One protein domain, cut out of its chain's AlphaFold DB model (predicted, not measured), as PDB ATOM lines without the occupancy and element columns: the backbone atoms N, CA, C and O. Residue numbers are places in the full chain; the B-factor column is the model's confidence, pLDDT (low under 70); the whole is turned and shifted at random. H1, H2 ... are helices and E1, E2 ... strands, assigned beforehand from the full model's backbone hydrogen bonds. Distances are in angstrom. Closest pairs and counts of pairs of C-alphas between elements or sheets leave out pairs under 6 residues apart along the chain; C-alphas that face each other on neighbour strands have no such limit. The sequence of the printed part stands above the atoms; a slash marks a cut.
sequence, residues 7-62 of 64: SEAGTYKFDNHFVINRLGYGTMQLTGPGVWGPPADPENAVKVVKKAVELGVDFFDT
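What this domain is: This is residues 7 to 62 of the 64 residues of the protein "Aldo_ket_red domain-containing protein" of Oenococcus alcoholitolerans (UniProt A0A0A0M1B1). Little regular structure is here: a small hairpin, E1 and E2, makes one end of a loose shape, and a long stretch, residues 22 to 41, leads away to the other end, where H1 starts back toward the hairpin. The 56 printed residues hold E1, E2 and H1 in that order, two antiparallel strands and one helix, a mixed class with only 19 residues in named elements. The whole is loose, radius of gyration of the C-alphas 13.3 A, and only just elongated, spanning 39 by 20 by 17 A.

How they stand to each other: Look first at E1, residues 11 to 13, and E2, residues 19 to 21: this hairpin is antiparallel at 154 degrees, with N 12 and O 20 within hydrogen-bond range at 2.8 A. H1, residues 42 to 54, is apart from E1, and every O i to N i+4 pair in it is within hydrogen-bond range. Residues 25 to 26 pair with residues 60 to 61, parallel.

Where its parts are: Find C-alpha 11 at (45.621, -36.880, 28.824); E1 runs 6.7 A, E2 7.1 A. From C-alpha 42, H1 runs 18.6 A to C-alpha 54 at (58.206, -46.687, 33.568).

The domain as a whole: The C-alphas of Asn 16 and Ala 40 are farthest apart, 40.2 A. The link from E2 to H1 is long; the printed part has no cut, and no printed residue is under 70 in pLDDT.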
ATOM      1  N   SER A   7      51.592 -41.640  27.600       96.06
ATOM      2  CA  SER A   7      51.362 -40.266  27.127       96.06
ATOM      3  C   SER A   7      50.822 -40.205  25.700       96.06
ATOM      4  O   SER A   7      50.059 -39.301  25.363       96.06
ATOM      5  N   GLU A   8      51.158 -41.196  24.870       96.75
ATOM      6  CA  GLU A   8      50.701 -41.281  23.481       96.75
ATOM      7  C   GLU A   8      49.187 -41.531  23.381       96.75
ATOM      8  O   GLU A   8      48.574 -41.268  22.348       96.75
ATOM      9  N   ALA A   9      48.551 -41.991  24.466       96.06
ATOM     10  CA  ALA A   9      47.097 -42.115  24.563       96.06
ATOM     11  C   ALA A   9      46.393 -40.773  24.867       96.06
ATOM     12  O   ALA A   9      45.162 -40.730  24.955       96.06
ATOM     13  N   GLY A  10      47.152 -39.682  25.025       97.00
ATOM     14  CA  GLY A  10      46.665 -38.372  25.447       97.00
ATOM     15  C   GLY A  10      46.381 -38.299  26.949       97.00
ATOM     16  O   GLY A  10      46.594 -39.255  27.694       97.00
ATOM     17  N   THR A  11      45.857 -37.157  27.399       97.62
ATOM     18  CA  THR A  11      45.621 -36.880  28.824       97.62
ATOM     19  C   THR A  11      44.148 -36.646  29.161       97.62
ATOM     20  O   THR A  11      43.323 -36.327  28.297       97.62
ATOM     21  N   TYR A  12      43.792 -36.856  30.427       97.44
ATOM     22  CA  TYR A  12      42.505 -36.474  30.996       97.44
ATOM     23  C   TYR A  12      42.725 -35.529  32.172       97.44
ATOM     24  O   TYR A  12      43.579 -35.764  33.022       97.44
ATOM     25  N   LYS A  13      41.946 -34.451  32.208       97.81
ATOM     26  CA  LYS A  13      42.034 -33.402  33.218       97.81
ATOM     27  C   LYS A  13      40.797 -33.471  34.106       97.81
ATOM     28  O   LYS A  13      39.702 -33.184  33.628       97.81
ATOM     29  N   PHE A  14      40.973 -33.839  35.371       95.62
ATOM     30  CA  PHE A  14      39.883 -33.847  36.351       95.62
ATOM     31  C   PHE A  14      39.570 -32.431  36.837       95.62
ATOM     32  O   PHE A  14      38.407 -32.057  36.962       95.62
ATOM     33  N   ASP A  15      40.611 -31.630  37.061       96.25
ATOM     34  CA  ASP A  15      40.510 -30.221  37.429       96.25
ATOM     35  C   ASP A  15      41.764 -29.446  36.984       96.25
ATOM     36  O   ASP A  15      42.602 -29.953  36.245       96.25
ATOM     37  N   ASN A  16      41.916 -28.189  37.409       94.81
ATOM     38  CA  ASN A  16      43.049 -27.347  37.015       94.81
ATOM     39  C   ASN A  16      44.436 -27.818  37.476       94.81
ATOM     40  O   ASN A  16      45.425 -27.336  36.929       94.81
ATOM     41  N   HIS A  17      44.505 -28.743  38.425       95.25
ATOM     42  CA  HIS A  17      45.722 -29.180  39.097       95.25
ATOM     43  C   HIS A  17      45.971 -30.687  38.937       95.25
ATOM     44  O   HIS A  17      47.093 -31.129  39.167       95.25
ATOM     45  N   PHE A  18      44.967 -31.463  38.518       96.31
ATOM     46  CA  PHE A  18      45.060 -32.911  38.376       96.31
ATOM     47  C   PHE A  18      44.795 -33.368  36.935       96.31
ATOM     48  O   PHE A  18      43.664 -33.364  36.435       96.31
ATOM     49  N   VAL A  19      45.880 -33.763  36.266       97.25
ATOM     50  CA  VAL A  19      45.915 -34.288  34.897       97.25
ATOM     51  C   VAL A  19      46.622 -35.637  34.931       97.25
ATOM     52  O   VAL A  19      47.662 -35.750  35.571       97.25
ATOM     53  N   ILE A  20      46.067 -36.623  34.231       97.56
ATOM     54  CA  ILE A  20      46.625 -37.975  34.103       97.56
ATOM     55  C   ILE A  20      46.787 -38.357  32.633       97.56
ATOM     56  O   ILE A  20      46.121 -37.782  31.762       97.56
ATOM     57  N   ASN A  21      47.584 -39.381  32.352       98.00
ATOM     58  CA  ASN A  21      47.538 -40.090  31.080       98.00
ATOM     59  C   ASN A  21      46.240 -40.905  30.978       98.00
ATOM     60  O   ASN A  21      45.780 -41.523  31.936       98.00
ATOM     61  N   ARG A  22      45.609 -40.906  29.797       96.88
ATOM     62  CA  ARG A  22      44.309 -41.580  29.587       96.88
ATOM     63  C   ARG A  22      44.396 -43.098  29.692       96.88
ATOM     64  O   ARG A  22      43.375 -43.747  29.908       96.88
ATOM     65  N   LEU A  23      45.586 -43.658  29.489       97.50
ATOM     66  CA  LEU A  23      45.843 -45.078  29.652       97.50
ATOM     67  C   LEU A  23      46.267 -45.360  31.099       97.50
ATOM     68  O   LEU A  23      47.403 -45.089  31.478       97.50
ATOM     69  N   GLY A  24      45.342 -45.916  31.882       96.88
ATOM     70  CA  GLY A  24      45.592 -46.384  33.247       96.88
ATOM     71  C   GLY A  24      45.893 -47.884  33.335       96.88
ATOM     72  O   GLY A  24      45.823 -48.609  32.340       96.88
ATOM     73  N   TYR A  25      46.177 -48.362  34.548       98.00
ATOM     74  CA  TYR A  25      46.394 -49.780  34.851       98.00
ATOM     75  C   TYR A  25      45.430 -50.277  35.937       98.00
ATOM     76  O   TYR A  25      45.472 -49.808  37.071       98.00
ATOM     77  N   GLY A  26      44.578 -51.246  35.594       97.56
ATOM     78  CA  GLY A  26      43.702 -51.928  36.552       97.56
ATOM     79  C   GLY A  26      44.420 -53.080  37.258       97.56
ATOM     80  O   GLY A  26      45.080 -53.894  36.610       97.56
ATOM     81  N   THR A  27      44.281 -53.178  38.578       96.44
ATOM     82  CA  THR A  27      45.069 -54.100  39.417       96.44
ATOM     83  C   THR A  27      44.422 -55.468  39.653       96.44
ATOM     84  O   THR A  27      45.062 -56.335  40.244       96.44
ATOM     85  N   MET A  28      43.205 -55.724  39.151       94.69
ATOM     86  CA  MET A  28      42.463 -56.981  39.385       94.69
ATOM     87  C   MET A  28      43.233 -58.260  39.003       94.69
ATOM     88  O   MET A  28      42.969 -59.329  39.535       94.69
ATOM     89  N   GLN A  29      44.176 -58.191  38.062       91.12
ATOM     90  CA  GLN A  29      44.974 -59.357  37.649       91.12
ATOM     91  C   GLN A  29      46.280 -59.520  38.447       91.12
ATOM     92  O   GLN A  29      47.032 -60.459  38.202       91.12
ATOM     93  N   LEU A  30      46.563 -58.622  39.397       94.94
ATOM     94  CA  LEU A  30      47.675 -58.768  40.340       94.94
ATOM     95  C   LEU A  30      47.306 -59.619  41.556       94.94
ATOM     96  O   LEU A  30      48.190 -60.078  42.268       94.94
ATOM     97  N   THR A  31      46.021 -59.807  41.829       93.19
ATOM     98  CA  THR A  31      45.544 -60.627  42.948       93.19
ATOM     99  C   THR A  31      45.562 -62.121  42.607       93.19
ATOM    100  O   THR A  31      45.856 -62.521  41.478       93.19
ATOM    101  N   GLY A  32      45.243 -62.963  43.586       92.12
ATOM    102  CA  GLY A  32      45.143 -64.409  43.415       92.12
ATOM    103  C   GLY A  32      43.929 -64.881  42.588       92.12
ATOM    104  O   GLY A  32      43.186 -64.080  42.010       92.12
ATOM    105  N   PRO A  33      43.719 -66.210  42.499       91.31
ATOM    106  CA  PRO A  33      42.648 -66.814  41.709       91.31
ATOM    107  C   PRO A  33      41.267 -66.226  42.020       91.31
ATOM    108  O   PRO A  33      40.889 -66.074  43.178       91.31
ATOM    109  N   GLY A  34      40.495 -65.916  40.976       91.12
ATOM    110  CA  GLY A  34      39.172 -65.308  41.139       91.12
ATOM    111  C   GLY A  34      39.197 -63.849  41.607       91.12
ATOM    112  O   GLY A  34      38.158 -63.356  42.027       91.12
ATOM    113  N   VAL A  35      40.344 -63.169  41.502       92.31
ATOM    114  CA  VAL A  35      40.562 -61.780  41.951       92.31
ATOM    115  C   VAL A  35      40.596 -61.651  43.484       92.31
ATOM    116  O   VAL A  35      40.297 -60.609  44.051       92.31
ATOM    117  N   TRP A  36      40.970 -62.730  44.184       91.50
ATOM    118  CA  TRP A  36      41.012 -62.776  45.648       91.50
ATOM    119  C   TRP A  36      42.352 -63.287  46.173       91.50
ATOM    120  O   TRP A  36      42.947 -64.219  45.628       91.50
ATOM    121  N   GLY A  37      42.794 -62.714  47.297       92.12
ATOM    122  CA  GLY A  37      44.026 -63.111  47.978       92.12
ATOM    123  C   GLY A  37      45.307 -62.613  47.291       92.12
ATOM    124  O   GLY A  37      45.251 -61.881  46.299       92.12
ATOM    125  N   PRO A  38      46.484 -62.974  47.831       93.94
ATOM    126  CA  PRO A  38      47.764 -62.484  47.328       93.94
ATOM    127  C   PRO A  38      48.106 -63.040  45.929       93.94
ATOM    128  O   PRO A  38      47.668 -64.145  45.589       93.94
ATOM    129  N   PRO A  39      48.928 -62.323  45.133       95.69
ATOM    130  CA  PRO A  39      49.512 -62.863  43.904       95.69
ATOM    131  C   PRO A  39      50.249 -64.176  44.159       95.69
ATOM    132  O   PRO A  39      50.946 -64.318  45.165       95.69
ATOM    133  N   ALA A  40      50.198 -65.090  43.188       93.25
ATOM    134  CA  ALA A  40      51.025 -66.299  43.199       93.25
ATOM    135  C   ALA A  40      52.535 -65.984  43.141       93.25
ATOM    136  O   ALA A  40      53.341 -66.746  43.669       93.25
ATOM    137  N   ASP A  41      52.904 -64.855  42.525       96.06
ATOM    138  CA  ASP A  41      54.272 -64.330  42.464       96.06
ATOM    139  C   ASP A  41      54.284 -62.837  42.859       96.06
ATOM    140  O   ASP A  41      54.073 -61.956  42.013       96.06
ATOM    141  N   PRO A  42      54.503 -62.528  44.152       95.81
ATOM    142  CA  PRO A  42      54.542 -61.153  44.643       95.81
ATOM    143  C   PRO A  42      55.664 -60.310  44.028       95.81
ATOM    144  O   PRO A  42      55.486 -59.110  43.810       95.81
ATOM    145  N   GLU A  43      56.815 -60.911  43.719       97.88
ATOM    146  CA  GLU A  43      57.937 -60.180  43.131       97.88
ATOM    147  C   GLU A  43      57.616 -59.743  41.706       97.88
ATOM    148  O   GLU A  43      57.912 -58.611  41.313       97.88
ATOM    149  N   ASN A  44      56.989 -60.623  40.926       97.06
ATOM    150  CA  ASN A  44      56.551 -60.288  39.583       97.06
ATOM    151  C   ASN A  44      55.417 -59.259  39.589       97.06
ATOM    152  O   ASN A  44      55.457 -58.330  38.784       97.06
ATOM    153  N   ALA A  45      54.466 -59.343  40.525       96.88
ATOM    154  CA  ALA A  45      53.427 -58.322  40.673       96.88
ATOM    155  C   ALA A  45      54.038 -56.919  40.866       96.88
ATOM    156  O   ALA A  45      53.670 -55.970  40.172       96.88
ATOM    157  N   VAL A  46      55.061 -56.800  41.723       97.12
ATOM    158  CA  VAL A  46      55.804 -55.543  41.908       97.12
ATOM    159  C   VAL A  46      56.529 -55.113  40.627       97.12
ATOM    160  O   VAL A  46      56.519 -53.926  40.292       97.12
ATOM    161  N   LYS A  47      57.154 -56.043  39.891       98.25
ATOM    162  CA  LYS A  47      57.825 -55.739  38.611       98.25
ATOM    163  C   LYS A  47      56.843 -55.194  37.572       98.25
ATOM    164  O   LYS A  47      57.181 -54.234  36.887       98.25
ATOM    165  N   VAL A  48      55.635 -55.751  37.488       97.31
ATOM    166  CA  VAL A  48      54.586 -55.281  36.570       97.31
ATOM    167  C   VAL A  48      54.160 -53.853  36.905       97.31
ATOM    168  O   VAL A  48      54.145 -53.007  36.012       97.31
ATOM    169  N   VAL A  49      53.896 -53.549  38.181       97.56
ATOM    170  CA  VAL A  49      53.521 -52.186  38.607       97.56
ATOM    171  C   VAL A  49      54.641 -51.190  38.308       97.56
ATOM    172  O   VAL A  49      54.391 -50.137  37.726       97.56
ATOM    173  N   LYS A  50      55.895 -51.537  38.625       98.19
ATOM    174  CA  LYS A  50      57.056 -50.697  38.284       98.19
ATOM    175  C   LYS A  50      57.157 -50.465  36.782       98.19
ATOM    176  O   LYS A  50      57.386 -49.337  36.355       98.19
ATOM    177  N   LYS A  51      56.929 -51.507  35.977       97.88
ATOM    178  CA  LYS A  51      56.974 -51.382  34.524       97.88
ATOM    179  C   LYS A  51      55.865 -50.479  33.984       97.88
ATOM    180  O   LYS A  51      56.121 -49.715  33.060       97.88
ATOM    181  N   ALA A  52      54.665 -50.527  34.560       97.56
ATOM    182  CA  ALA A  52      53.585 -49.614  34.195       97.56
ATOM    183  C   ALA A  52      53.991 -48.148  34.430       97.56
ATOM    184  O   ALA A  52      53.842 -47.328  33.526       97.56
ATOM    185  N   VAL A  53      54.599 -47.844  35.585       97.81
ATOM    186  CA  VAL A  53      55.125 -46.499  35.889       97.81
ATOM    187  C   VAL A  53      56.213 -46.081  34.895       97.81
ATOM    188  O   VAL A  53      56.168 -44.972  34.371       97.81
ATOM    189  N   GLU A  54      57.167 -46.963  34.577       97.75
ATOM    190  CA  GLU A  54      58.206 -46.687  33.568       97.75
ATOM    191  C   GLU A  54      57.624 -46.387  32.179       97.75
ATOM    192  O   GLU A  54      58.201 -45.612  31.421       97.75
ATOM    193  N   LEU A  55      56.491 -47.003  31.839       97.50
ATOM    194  CA  LEU A  55      55.767 -46.770  30.590       97.50
ATOM    195  C   LEU A  55      54.854 -45.536  30.657       97.50
ATOM    196  O   LEU A  55      54.082 -45.313  29.731       97.50
ATOM    197  N   GLY A  56      54.933 -44.734  31.719       97.44
ATOM    198  CA  GLY A  56      54.184 -43.489  31.868       97.44
ATOM    199  C   GLY A  56      52.785 -43.649  32.461       97.44
ATOM    200  O   GLY A  56      52.038 -42.679  32.474       97.44
ATOM    201  N   VAL A  57      52.390 -44.826  32.953       98.25
ATOM    202  CA  VAL A  57      51.105 -44.955  33.657       98.25
ATOM    203  C   VAL A  57      51.171 -44.201  34.984       98.25
ATOM    204  O   VAL A  57      52.010 -44.493  35.836       98.25
ATOM    205  N   ASP A  58      50.250 -43.262  35.169       97.62
ATOM    206  CA  ASP A  58      50.107 -42.423  36.363       97.62
ATOM    207  C   ASP A  58      48.724 -42.554  37.032       97.62
ATOM    208  O   ASP A  58      48.480 -41.955  38.080       97.62
ATOM    209  N   PHE A  59      47.841 -43.392  36.476       97.44
ATOM    210  CA  PHE A  59      46.530 -43.718  37.032       97.44
ATOM    211  C   PHE A  59      46.369 -45.230  37.226       97.44
ATOM    212  O   PHE A  59      46.412 -46.005  36.267       97.44
ATOM    213  N   PHE A  60      46.168 -45.645  38.479       97.81
ATOM    214  CA  PHE A  60      45.996 -47.041  38.882       97.81
ATOM    215  C   PHE A  60      44.603 -47.243  39.478       97.81
ATOM    216  O   PHE A  60      44.243 -46.573  40.443       97.81
ATOM    217  N   ASP A  61      43.844 -48.173  38.905       96.88
ATOM    218  CA  ASP A  61      42.497 -48.527  39.355       96.88
ATOM    219  C   ASP A  61      42.550 -49.798  40.213       96.88
ATOM    220  O   ASP A  61      43.082 -50.823  39.778       96.88
ATOM    221  N   THR A  62      42.046 -49.715  41.445       95.38
ATOM    222  CA  THR A  62      42.105 -50.798  42.437       95.38
ATOM    223  C   THR A  62      40.892 -50.770  43.365       95.38
ATOM    224  O   THR A  62      40.239 -49.738  43.507       95.38
TER     225      THR A  62